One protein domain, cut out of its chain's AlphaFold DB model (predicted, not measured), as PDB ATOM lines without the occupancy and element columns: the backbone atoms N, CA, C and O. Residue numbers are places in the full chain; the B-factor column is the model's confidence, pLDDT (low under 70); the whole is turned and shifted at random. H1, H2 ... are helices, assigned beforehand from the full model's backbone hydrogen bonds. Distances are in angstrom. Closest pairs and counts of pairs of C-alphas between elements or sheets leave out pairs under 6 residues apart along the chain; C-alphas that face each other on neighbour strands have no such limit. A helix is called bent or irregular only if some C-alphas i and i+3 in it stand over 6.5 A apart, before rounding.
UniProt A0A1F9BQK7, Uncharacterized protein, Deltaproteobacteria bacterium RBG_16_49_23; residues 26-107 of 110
ATOM      1  N   GLY A  26     -25.893  38.118 -42.016       46.16
ATOM      2  CA  GLY A  26     -24.729  37.394 -41.502       46.16
ATOM      3  C   GLY A  26     -24.921  35.887 -41.291       46.16
ATOM      4  O   GLY A  26     -23.920  35.182 -41.187       46.16
ATOM      5  N   ALA A  27     -26.154  35.350 -41.245       49.09
ATOM      6  CA  ALA A  27     -26.296  33.888 -41.267       49.09
ATOM      7  C   ALA A  27     -26.058  33.351 -42.671       49.09
ATOM      8  O   ALA A  27     -25.336  32.377 -42.804       49.09
ATOM      9  N   LYS A  28     -26.593  34.007 -43.709       50.84
ATOM     10  CA  LYS A  28     -26.581  33.493 -45.086       50.84
ATOM     11  C   LYS A  28     -25.167  33.194 -45.598       50.84
ATOM     12  O   LYS A  28     -24.943  32.147 -46.196       50.84
ATOM     13  N   GLU A  29     -24.212  34.075 -45.311       53.25
ATOM     14  CA  GLU A  29     -22.810  33.903 -45.711       53.25
ATOM     15  C   GLU A  29     -22.116  32.754 -44.959       53.25
ATOM     16  O   GLU A  29     -21.293  32.030 -45.516       53.25
ATOM     17  N   MET A  30     -22.481  32.522 -43.697       55.62
ATOM     18  CA  MET A  30     -21.848  31.495 -42.872       55.62
ATOM     19  C   MET A  30     -22.483  30.114 -43.047       55.62
ATOM     20  O   MET A  30     -21.770  29.111 -43.029       55.62
ATOM     21  N   THR A  31     -23.792  30.060 -43.314       61.75
ATOM     22  CA  THR A  31     -24.477  28.842 -43.763       61.75
ATOM     23  C   THR A  31     -23.855  28.326 -45.061       61.75
ATOM     24  O   THR A  31     -23.713  27.119 -45.211       61.75
ATOM     25  N   SER A  32     -23.387  29.222 -45.942       65.81
ATOM     26  CA  SER A  32     -22.702  28.857 -47.191       65.81
ATOM     27  C   SER A  32     -21.374  28.119 -46.984       65.81
ATOM     28  O   SER A  32     -20.976  27.339 -47.847       65.81
ATOM     29  N   ARG A  33     -20.656  28.365 -45.878       75.00
ATOM     30  CA  ARG A  33     -19.432  27.609 -45.565       75.00
ATOM     31  C   ARG A  33     -19.761  26.244 -44.977       75.00
ATOM     32  O   ARG A  33     -19.146  25.267 -45.377       75.00
ATOM     33  N   LEU A  34     -20.747  26.166 -44.079       82.38
ATOM     34  CA  LEU A  34     -21.186  24.887 -43.512       82.38
ATOM     35  C   LEU A  34     -21.810  23.955 -44.559       82.38
ATOM     36  O   LEU A  34     -21.546  22.756 -44.519       82.38
ATOM     37  N   SER A  35     -22.554  24.488 -45.532       83.00
ATOM     38  CA  SER A  35     -23.120  23.691 -46.630       83.00
ATOM     39  C   SER A  35     -22.047  23.024 -47.496       83.00
ATOM     40  O   SER A  35     -22.283  21.961 -48.055       83.00
ATOM     41  N   GLY A  36     -20.836  23.590 -47.568       84.94
ATOM     42  CA  GLY A  36     -19.701  22.976 -48.270       84.94
ATOM     43  C   GLY A  36     -19.167  21.691 -47.618       84.94
ATOM     44  O   GLY A  36     -18.302  21.024 -48.193       84.94
ATOM     45  N   TYR A  37     -19.660  21.342 -46.427       85.81
ATOM     46  CA  TYR A  37     -19.332  20.106 -45.714       85.81
ATOM     47  C   TYR A  37     -20.502  19.116 -45.658       85.81
ATOM     48  O   TYR A  37     -20.349  18.028 -45.108       85.81
ATOM     49  N   GLU A  38     -21.659  19.460 -46.223       85.81
ATOM     50  CA  GLU A  38     -22.826  18.581 -46.229       85.81
ATOM     51  C   GLU A  38     -22.532  17.291 -47.013       85.81
ATOM     52  O   GLU A  38     -21.969  17.321 -48.106       85.81
ATOM     53  N   GLY A  39     -22.856  16.140 -46.418       86.38
ATOM     54  CA  GLY A  39     -22.584  14.825 -47.007       86.38
ATOM     55  C   GLY A  39     -21.113  14.386 -46.986       86.38
ATOM     56  O   GLY A  39     -20.817  13.279 -47.437       86.38
ATOM     57  N   LYS A  40     -20.186  15.192 -46.447       88.50
ATOM     58  CA  LYS A  40     -18.800  14.751 -46.250       88.50
ATOM     59  C   LYS A  40     -18.712  13.772 -45.083       88.50
ATOM     60  O   LYS A  40     -19.214  14.036 -43.993       88.50
ATOM     61  N   LEU A  41     -18.020  12.659 -45.313       90.50
ATOM     62  CA  LEU A  41     -17.545  11.783 -44.251       90.50
ATOM     63  C   LEU A  41     -16.113  12.161 -43.900       90.50
ATOM     64  O   LEU A  41     -15.273  12.329 -44.783       90.50
ATOM     65  N   PHE A  42     -15.847  12.255 -42.604       91.56
ATOM     66  CA  PHE A  42     -14.513  12.490 -42.076       91.56
ATOM     67  C   PHE A  42     -13.989  11.222 -41.423       91.56
ATOM     68  O   PHE A  42     -14.750  10.451 -40.837       91.56
ATOM     69  N   THR A  43     -12.679  11.023 -41.507       90.38
ATOM     70  CA  THR A  43     -12.026   9.826 -40.960       90.38
ATOM     71  C   THR A  43     -11.923   9.847 -39.431       90.38
ATOM     72  O   THR A  43     -11.795   8.797 -38.806       90.38
ATOM     73  N   GLY A  44     -12.033  11.027 -38.815       90.12
ATOM     74  CA  GLY A  44     -12.100  11.209 -37.368       90.12
ATOM     75  C   GLY A  44     -11.668  12.612 -36.923       90.12
ATOM     76  O   GLY A  44     -11.439  13.478 -37.763       90.12
ATOM     77  N   PRO A  45     -11.498  12.849 -35.609       86.25
ATOM     78  CA  PRO A  45     -11.139  14.165 -35.065       86.25
ATOM     79  C   PRO A  45      -9.764  14.710 -35.484       86.25
ATOM     80  O   PRO A  45      -9.513  15.909 -35.380       86.25
ATOM     81  N   GLN A  46      -8.859  13.834 -35.929       92.38
ATOM     82  CA  GLN A  46      -7.539  14.226 -36.439       92.38
ATOM     83  C   GLN A  46      -7.551  14.586 -37.930       92.38
ATOM     84  O   GLN A  46      -6.546  15.067 -38.446       92.38
ATOM     85  N   ASP A  47      -8.669  14.359 -38.622       93.62
ATOM     86  CA  ASP A  47      -8.833  14.719 -40.024       93.62
ATOM     87  C   ASP A  47      -8.779  16.253 -40.175       93.62
ATOM     88  O   ASP A  47      -9.568  16.952 -39.527       93.62
ATOM     89  N   PRO A  48      -7.885  16.809 -41.012       91.81
ATOM     90  CA  PRO A  48      -7.795  18.257 -41.203       91.81
ATOM     91  C   PRO A  48      -9.118  18.874 -41.674       91.81
ATOM     92  O   PRO A  48      -9.504  19.949 -41.219       91.81
ATOM     93  N   GLY A  49      -9.863  18.162 -42.526       91.00
ATOM     94  CA  GLY A  49     -11.174  18.595 -42.996       91.00
ATOM     95  C   GLY A  49     -12.220  18.595 -41.882       91.00
ATOM     96  O   GLY A  49     -13.070  19.488 -41.844       91.00
ATOM     97  N   TYR A  50     -12.139  17.647 -40.944       91.62
ATOM     98  CA  TYR A  50     -12.984  17.662 -39.748       91.62
ATOM     99  C   TYR A  50     -12.648  18.839 -38.837       91.62
ATOM    100  O   TYR A  50     -13.559  19.481 -38.325       91.62
ATOM    101  N   GLN A  51     -11.366  19.152 -38.643       91.56
ATOM    102  CA  GLN A  51     -10.947  20.282 -37.808       91.56
ATOM    103  C   GLN A  51     -11.443  21.620 -38.370       91.56
ATOM    104  O   GLN A  51     -11.938  22.465 -37.621       91.56
ATOM    105  N   GLU A  52     -11.363  21.800 -39.689       91.94
ATOM    106  CA  GLU A  52     -11.908  22.978 -40.369       91.94
ATOM    107  C   GLU A  52     -13.434  23.058 -40.246       91.94
ATOM    108  O   GLU A  52     -13.978  24.126 -39.942       91.94
ATOM    109  N   TYR A  53     -14.124  21.932 -40.440       91.75
ATOM    110  CA  TYR A  53     -15.570  21.834 -40.262       91.75
ATOM    111  C   TYR A  53     -15.995  22.159 -38.825       91.75
ATOM    112  O   TYR A  53     -16.870  23.002 -38.621       91.75
ATOM    113  N   ASP A  54     -15.362  21.536 -37.832       91.75
ATOM    114  CA  ASP A  54     -15.658  21.734 -36.414       91.75
ATOM    115  C   ASP A  54     -15.428  23.193 -36.005       91.75
ATOM    116  O   ASP A  54     -16.285  23.813 -35.371       91.75
ATOM    117  N   LEU A  55     -14.323  23.802 -36.443       92.12
ATOM    118  CA  LEU A  55     -14.069  25.218 -36.198       92.12
ATOM    119  C   LEU A  55     -15.125  26.110 -36.872       92.12
ATOM    120  O   LEU A  55     -15.597  27.077 -36.267       92.12
ATOM    121  N   ALA A  56     -15.518  25.817 -38.114       92.06
ATOM    122  CA  ALA A  56     -16.568  26.563 -38.809       92.06
ATOM    123  C   ALA A  56     -17.921  26.445 -38.087       92.06
ATOM    124  O   ALA A  56     -18.622  27.452 -37.925       92.06
ATOM    125  N   LEU A  57     -18.254  25.250 -37.600       92.56
ATOM    126  CA  LEU A  57     -19.451  24.978 -36.813       92.56
ATOM    127  C   LEU A  57     -19.438  25.766 -35.499       92.56
ATOM    128  O   LEU A  57     -20.387  26.501 -35.224       92.56
ATOM    129  N   ARG A  58     -18.355  25.699 -34.718       93.75
ATOM    130  CA  ARG A  58     -18.224  26.449 -33.457       93.75
ATOM    131  C   ARG A  58     -18.344  27.956 -33.659       93.75
ATOM    132  O   ARG A  58     -19.095  28.615 -32.944       93.75
ATOM    133  N   ASN A  59     -17.694  28.501 -34.685       93.88
ATOM    134  CA  ASN A  59     -17.824  29.916 -35.046       93.88
ATOM    135  C   ASN A  59     -19.273  30.311 -35.377       93.88
ATOM    136  O   ASN A  59     -19.727  31.400 -35.012       93.88
ATOM    137  N   HIS A  60     -20.004  29.442 -36.078       92.50
ATOM    138  CA  HIS A  60     -21.414  29.668 -36.375       92.50
ATOM    139  C   HIS A  60     -22.268  29.668 -35.098       92.50
ATOM    140  O   HIS A  60     -23.099  30.562 -34.923       92.50
ATOM    141  N   LEU A  61     -22.044  28.707 -34.195       93.38
ATOM    142  CA  LEU A  61     -22.759  28.602 -32.920       93.38
ATOM    143  C   LEU A  61     -22.531  29.833 -32.037       93.38
ATOM    144  O   LEU A  61     -23.501  30.439 -31.590       93.38
ATOM    145  N   VAL A  62     -21.279  30.266 -31.868       94.00
ATOM    146  CA  VAL A  62     -20.944  31.478 -31.104       94.00
ATOM    147  C   VAL A  62     -21.671  32.701 -31.657       94.00
ATOM    148  O   VAL A  62     -22.345  33.409 -30.912       94.00
ATOM    149  N   LYS A  63     -21.616  32.936 -32.975       93.56
ATOM    150  CA  LYS A  63     -22.321  34.075 -33.586       93.56
ATOM    151  C   LYS A  63     -23.833  33.987 -33.413       93.56
ATOM    152  O   LYS A  63     -24.486  35.015 -33.229       93.56
ATOM    153  N   ARG A  64     -24.406  32.782 -33.483       92.06
ATOM    154  CA  ARG A  64     -25.835  32.558 -33.237       92.06
ATOM    155  C   ARG A  64     -26.207  32.901 -31.796       92.06
ATOM    156  O   ARG A  64     -27.198  33.604 -31.599       92.06
ATOM    157  N   ILE A  65     -25.413  32.450 -30.827       92.06
ATOM    158  CA  ILE A  65     -25.609  32.715 -29.397       92.06
ATOM    159  C   ILE A  65     -25.487  34.213 -29.114       92.06
ATOM    160  O   ILE A  65     -26.419  34.793 -28.560       92.06
ATOM    161  N   HIS A  66     -24.418  34.862 -29.584       93.94
ATOM    162  CA  HIS A  66     -24.236  36.307 -29.453       93.94
ATOM    163  C   HIS A  66     -25.426  37.068 -30.042       93.94
ATOM    164  O   HIS A  66     -26.030  37.907 -29.383       93.94
ATOM    165  N   LYS A  67     -25.848  36.724 -31.263       90.56
ATOM    166  CA  LYS A  67     -26.970  37.412 -31.904       90.56
ATOM    167  C   LYS A  67     -28.294  37.252 -31.148       90.56
ATOM    168  O   LYS A  67     -29.116  38.165 -31.176       90.56
ATOM    169  N   ARG A  68     -28.551  36.087 -30.552       89.88
ATOM    170  CA  ARG A  68     -29.828  35.803 -29.877       89.88
ATOM    171  C   ARG A  68     -29.864  36.289 -28.435       89.88
ATOM    172  O   ARG A  68     -30.925  36.692 -27.976       89.88
ATOM    173  N   PHE A  69     -28.734  36.222 -27.741       88.81
ATOM    174  CA  PHE A  69     -28.676  36.384 -26.291       88.81
ATOM    175  C   PHE A  69     -27.689  37.460 -25.830       88.81
ATOM    176  O   PHE A  69     -27.635  37.744 -24.638       88.81
ATOM    177  N   GLY A  70     -26.917  38.061 -26.740       89.94
ATOM    178  CA  GLY A  70     -25.914  39.080 -26.417       89.94
ATOM    179  C   GLY A  70     -24.714  38.540 -25.638       89.94
ATOM    180  O   GLY A  70     -24.049  39.305 -24.949       89.94
ATOM    181  N   VAL A  71     -24.467  37.227 -25.692       90.00
ATOM    182  CA  VAL A  71     -23.390  36.565 -24.945       90.00
ATOM    183  C   VAL A  71     -22.179  36.367 -25.847       90.00
ATOM    184  O   VAL A  71     -22.277  35.698 -26.879       90.00
ATOM    185  N   ASP A  72     -21.042  36.914 -25.430       91.81
ATOM    186  CA  ASP A  72     -19.753  36.734 -26.094       91.81
ATOM    187  C   ASP A  72     -19.057  35.464 -25.595       91.81
ATOM    188  O   ASP A  72     -18.770  35.317 -24.408       91.81
ATOM    189  N   LEU A  73     -18.791  34.537 -26.515       91.62
ATOM    190  CA  LEU A  73     -18.099  33.274 -26.255       91.62
ATOM    191  C   LEU A  73     -16.927  33.130 -27.228       91.62
ATOM    192  O   LEU A  73     -17.018  33.563 -28.374       91.62
ATOM    193  N   ASP A  74     -15.843  32.485 -26.801       90.75
ATOM    194  CA  ASP A  74     -14.731  32.154 -27.693       90.75
ATOM    195  C   ASP A  74     -14.935  30.742 -28.282       90.75
ATOM    196  O   ASP A  74     -15.000  29.765 -27.526       90.75
ATOM    197  N   PRO A  75     -15.017  30.590 -29.617       89.62
ATOM    198  CA  PRO A  75     -15.159  29.286 -30.263       89.62
ATOM    199  C   PRO A  75     -13.968  28.348 -30.019       89.62
ATOM    200  O   PRO A  75     -14.104  27.149 -30.247       89.62
ATOM    201  N   LYS A  76     -12.807  28.844 -29.574       90.12
ATOM    202  CA  LYS A  76     -11.649  28.009 -29.215       90.12
ATOM    203  C   LYS A  76     -11.750  27.420 -27.810       90.12
ATOM    204  O   LYS A  76     -11.215  26.340 -27.587       90.12
ATOM    205  N   THR A  77     -12.440  28.106 -26.904       89.50
ATOM    206  CA  THR A  77     -12.577  27.714 -25.492       89.50
ATOM    207  C   THR A  77     -13.586  26.588 -25.304       89.50
ATOM    208  O   THR A  77     -13.394  25.714 -24.463       89.50
ATOM    209  N   TYR A  78     -14.650  26.590 -26.104       89.62
ATOM    210  CA  TYR A  78     -15.761  25.652 -25.974       89.62
ATOM    211  C   TYR A  78     -15.789  24.665 -27.142       89.62
ATOM    212  O   TYR A  78     -15.522  25.034 -28.289       89.62
ATOM    213  N   SER A  79     -16.132  23.405 -26.871       90.19
ATOM    214  CA  SER A  79     -16.437  22.443 -27.933       90.19
ATOM    215  C   SER A  79     -17.789  22.753 -28.586       90.19
ATOM    216  O   SER A  79     -18.599  23.510 -28.051       90.19
ATOM    217  N   GLY A  80     -18.067  22.154 -29.750       90.31
ATOM    218  CA  GLY A  80     -19.374  22.301 -30.399       90.31
ATOM    219  C   GLY A  80     -20.535  21.853 -29.505       90.31
ATOM    220  O   GLY A  80     -21.570  22.513 -29.477       90.31
ATOM    221  N   PHE A  81     -20.339  20.784 -28.727       90.25
ATOM    222  CA  PHE A  81     -21.332  20.307 -27.761       90.25
ATOM    223  C   PHE A  81     -21.523  21.284 -26.603       90.25
ATOM    224  O   PHE A  81     -22.665  21.629 -26.310       90.25
ATOM    225  N   ASP A  82     -20.432  21.795 -26.023       91.75
ATOM    226  CA  ASP A  82     -20.505  22.791 -24.945       91.75
ATOM    227  C   ASP A  82     -21.310  24.018 -25.404       91.75
ATOM    228  O   ASP A  82     -22.190  24.492 -24.695       91.75
ATOM    229  N   LEU A  83     -21.077  24.505 -26.628       93.44
ATOM    230  CA  LEU A  83     -21.812  25.645 -27.185       93.44
ATOM    231  C   LEU A  83     -23.309  25.359 -27.372       93.44
ATOM    232  O   LEU A  83     -24.133  26.238 -27.117       93.44
ATOM    233  N   LEU A  84     -23.678  24.152 -27.813       92.75
ATOM    234  CA  LEU A  84     -25.084  23.750 -27.931       92.75
ATOM    235  C   LEU A  84     -25.763  23.670 -26.561       92.75
ATOM    236  O   LEU A  84     -26.912  24.092 -26.415       92.75
ATOM    237  N   GLU A  85     -25.058  23.155 -25.559       92.19
ATOM    238  CA  GLU A  85     -25.573  23.050 -24.198       92.19
ATOM    239  C   GLU A  85     -25.713  24.427 -23.541       92.19
ATOM    240  O   GLU A  85     -26.772  24.743 -22.998       92.19
ATOM    241  N   ILE A  86     -24.710  25.296 -23.689       91.44
ATOM    242  CA  ILE A  86     -24.770  26.698 -23.263       91.44
ATOM    243  C   ILE A  86     -25.970  27.403 -23.908       91.44
ATOM    244  O   ILE A  86     -26.725  28.083 -23.214       91.44
ATOM    245  N   GLU A  87     -26.201  27.223 -25.214       92.12
ATOM    246  CA  GLU A  87     -27.366  27.806 -25.891       92.12
ATOM    247  C   GLU A  87     -28.690  27.317 -25.289       92.12
ATOM    248  O   GLU A  87     -29.602  28.120 -25.055       92.12
ATOM    249  N   ALA A  88     -28.808  26.013 -25.023       91.38
ATOM    250  CA  ALA A  88     -29.994  25.438 -24.399       91.38
ATOM    251  C   ALA A  88     -30.211  26.004 -22.987       91.38
ATOM    252  O   ALA A  88     -31.318  26.438 -22.667       91.38
ATOM    253  N   LEU A  89     -29.160  26.075 -22.170       89.44
ATOM    254  CA  LEU A  89     -29.233  26.612 -20.814       89.44
ATOM    255  C   LEU A  89     -29.623  28.087 -20.806       89.44
ATOM    256  O   LEU A  89     -30.547  28.460 -20.089       89.44
ATOM    257  N   ILE A  90     -28.997  28.918 -21.644       89.69
ATOM    258  CA  ILE A  90     -29.338  30.344 -21.750       89.69
ATOM    259  C   ILE A  90     -30.810  30.521 -22.131       89.69
ATOM    260  O   ILE A  90     -31.489  31.388 -21.580       89.69
ATOM    261  N   ARG A  91     -31.321  29.687 -23.043       87.88
ATOM    262  CA  ARG A  91     -32.718  29.742 -23.485       87.88
ATOM    263  C   ARG A  91     -33.715  29.461 -22.356       87.88
ATOM    264  O   ARG A  91     -34.807  30.024 -22.388       87.88
ATOM    265  N   PHE A  92     -33.373  28.593 -21.406       85.75
ATOM    266  CA  PHE A  92     -34.261  28.202 -20.301       85.75
ATOM    267  C   PHE A  92     -33.954  28.902 -18.970       85.75
ATOM    268  O   PHE A  92     -34.765  28.829 -18.045       85.75
ATOM    269  N   LYS A  93     -32.823  29.605 -18.872       85.62
ATOM    270  CA  LYS A  93     -32.436  30.388 -17.698       85.62
ATOM    271  C   LYS A  93     -33.497  31.444 -17.379       85.62
ATOM    272  O   LYS A  93     -33.952  32.175 -18.262       85.62
ATOM    273  N   LYS A  94     -33.839  31.603 -16.097       79.19
ATOM    274  CA  LYS A  94     -34.659  32.736 -15.641       79.19
ATOM    275  C   LYS A  94     -33.892  34.043 -15.839       79.19
ATOM    276  O   LYS A  94     -32.693  34.109 -15.588       79.19
ATOM    277  N   SER A  95     -34.580  35.109 -16.244       74.75
ATOM    278  CA  SER A  95     -33.945  36.403 -16.549       74.75
ATOM    279  C   SER A  95     -33.157  37.004 -15.377       74.75
ATOM    280  O   SER A  95     -32.194  37.727 -15.609       74.75
ATOM    281  N   SER A  96     -33.533  36.677 -14.138       79.81
ATOM    282  CA  SER A  96     -32.909  37.167 -12.905       79.81
ATOM    283  C   SER A  96     -31.595  36.477 -12.530       79.81
ATOM    284  O   SER A  96     -30.904  36.950 -11.633       79.81
ATOM    285  N   GLU A  97     -31.263  35.342 -13.146       80.69
ATOM    286  CA  GLU A  97     -30.077  34.571 -12.771       80.69
ATOM    287  C   GLU A  97     -28.832  35.077 -13.517       80.69
ATOM    288  O   GLU A  97     -28.881  35.295 -14.736       80.69
ATOM    289  N   PRO A  98     -27.692  35.264 -12.832       83.19
ATOM    290  CA  PRO A  98     -26.445  35.637 -13.487       83.19
ATOM    291  C   PRO A  98     -25.961  34.502 -14.396       83.19
ATOM    292  O   PRO A  98     -26.140  33.327 -14.088       83.19
ATOM    293  N   LEU A  99     -25.361  34.852 -15.535       84.00
ATOM    294  CA  LEU A  99     -24.901  33.868 -16.520       84.00
ATOM    295  C   LEU A  99     -23.545  33.242 -16.144       84.00
ATOM    296  O   LEU A  99     -23.308  32.068 -16.422       84.00
ATOM    297  N   ASP A 100     -22.681  34.006 -15.477       83.00
ATOM    298  CA  ASP A 100     -21.296  33.617 -15.190       83.00
ATOM    299  C   ASP A 100     -21.140  32.272 -14.460       83.00
ATOM    300  O   ASP A 100     -20.261  31.497 -14.846       83.00
ATOM    301  N   PRO A 101     -21.963  31.922 -13.447       82.56
ATOM    302  CA  PRO A 101     -21.845  30.627 -12.779       82.56
ATOM    303  C   PRO A 101     -22.099  29.444 -13.717       82.56
ATOM    304  O   PRO A 101     -21.451  28.411 -13.571       82.56
ATOM    305  N   PHE A 102     -22.996  29.598 -14.697       82.19
ATOM    306  CA  PHE A 102     -23.286  28.554 -15.680       82.19
ATOM    307  C   PHE A 102     -22.122  28.377 -16.649       82.19
ATOM    308  O   PHE A 102     -21.698  27.254 -16.901       82.19
ATOM    309  N   LEU A 103     -21.546  29.476 -17.143       84.31
ATOM    310  CA  LEU A 103     -20.411  29.415 -18.070       84.31
ATOM    311  C   LEU A 103     -19.163  28.791 -17.430       84.31
ATOM    312  O   LEU A 103     -18.400  28.114 -18.120       84.31
ATOM    313  N   ARG A 104     -18.985  28.948 -16.112       83.69
ATOM    314  CA  ARG A 104     -17.907  28.297 -15.347       83.69
ATOM    315  C   ARG A 104     -18.023  26.773 -15.280       83.69
ATOM    316  O   ARG A 104     -17.020  26.114 -15.038       83.69
ATOM    317  N   MET A 105     -19.204  26.195 -15.502       83.44
ATOM    318  CA  MET A 105     -19.352  24.733 -15.573       83.44
ATOM    319  C   MET A 105     -18.722  24.161 -16.850       83.44
ATOM    320  O   MET A 105     -18.267  23.022 -16.854       83.44
ATOM    321  N   PHE A 106     -18.664  24.969 -17.913       82.81
ATOM    322  CA  PHE A 106     -18.127  24.588 -19.221       82.81
ATOM    323  C   PHE A 106     -16.676  25.012 -19.430       82.81
ATOM    324  O   PHE A 106     -16.030  24.530 -20.360       82.81
ATOM    325  N   SER A 107     -16.148  25.921 -18.603       68.56
ATOM    326  CA  SER A 107     -14.726  26.241 -18.636       68.56
ATOM    327  C   SER A 107     -13.948  25.011 -18.185       68.56
ATOM    328  O   SER A 107     -13.820  24.743 -16.990       68.56
TER     329      SER A 107
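Overview. This is residues 26 to 107 of the 110 residues of an uncharacterized protein of Deltaproteobacteria bacterium RBG_16_49_23 (UniProt A0A1F9BQK7). Four helices lie side by side in a slightly zigzag row, H1, H2, H3, H4 in chain order, and make a thin, elongated slab with long H2 beside the shorter H1 on one side and H3 on the other. H1 folds back along H2 as a hairpin through a long loop, H3 runs the same way as H2 after a link that returns along it, and short H4 folds back beside the first part of H3. The printed part has 82 residues with four named helices and no named strand; the class is all helix. It is only just compact, close to loose, with a radius of gyration of the C-alphas of 14.1 A, and spans 43 by 27 by 17 A.

Along the chain. H1 is residues 26 to 35, 14.7 A from first to last C-alpha, and begins at C-alpha 26 at (-24.729, 37.394, -41.502). H2, the longest helix, is residues 48 to 69 and measures 31.4 A, beginning at C-alpha 48 at (-7.795, 18.257, -41.203). H3 is residues 80 to 92, 18.9 A. H4 is residues 100 to 106, 10.4 A, and ends at C-alpha 106 at (-18.127, 24.588, -19.221). No helix is bent or irregular.

Arrangement. H1 and H2 form a helical hairpin and touch, H2 with residues 53 to 60 alone; the closest C-alphas, of Met 30 and His 60, are 6.8 A apart. They run opposite ways at a shallow tilt of 25 degrees. H2 and H3 touch, with the C-alphas of Arg 58 and Gly 80 closest at 5.3 A, and run the same way at a shallow tilt of 14 degrees. H3 and H4 form a second helical hairpin and only just touch, with 3 pairs of C-alphas within 8 A; H3 touches H4 with residues 82 to 86 alone. Their closest C-alphas, of Asp 82 and Phe 106, are 6.5 A apart, and they run opposite ways at a shallow tilt of 32 degrees, only just short of steep. The helix packing is mostly aligned, with three touching pairs at a shallow tilt. H1 is apart from H3 and H4, and H2 is apart from H4. In H2 and H3 every O i to N i+4 pair is within hydrogen-bond range; in H1 4 of 6 are, and in H4 1 of 3, beside 3 of 4 O i to N i+3 pairs.

Size, cuts and confidence. The C-alphas farthest apart, of Thr 43 and Ser 96, are 44.4 A apart. The printed part has no cut. The link from H1 to H2, residues 36 to 47, is long, and the links from H2 to H3 and from H3 to H4 are short. The mean pLDDT of the printed part is 85.5; residues 26 to 32 and residue 107 are under 70.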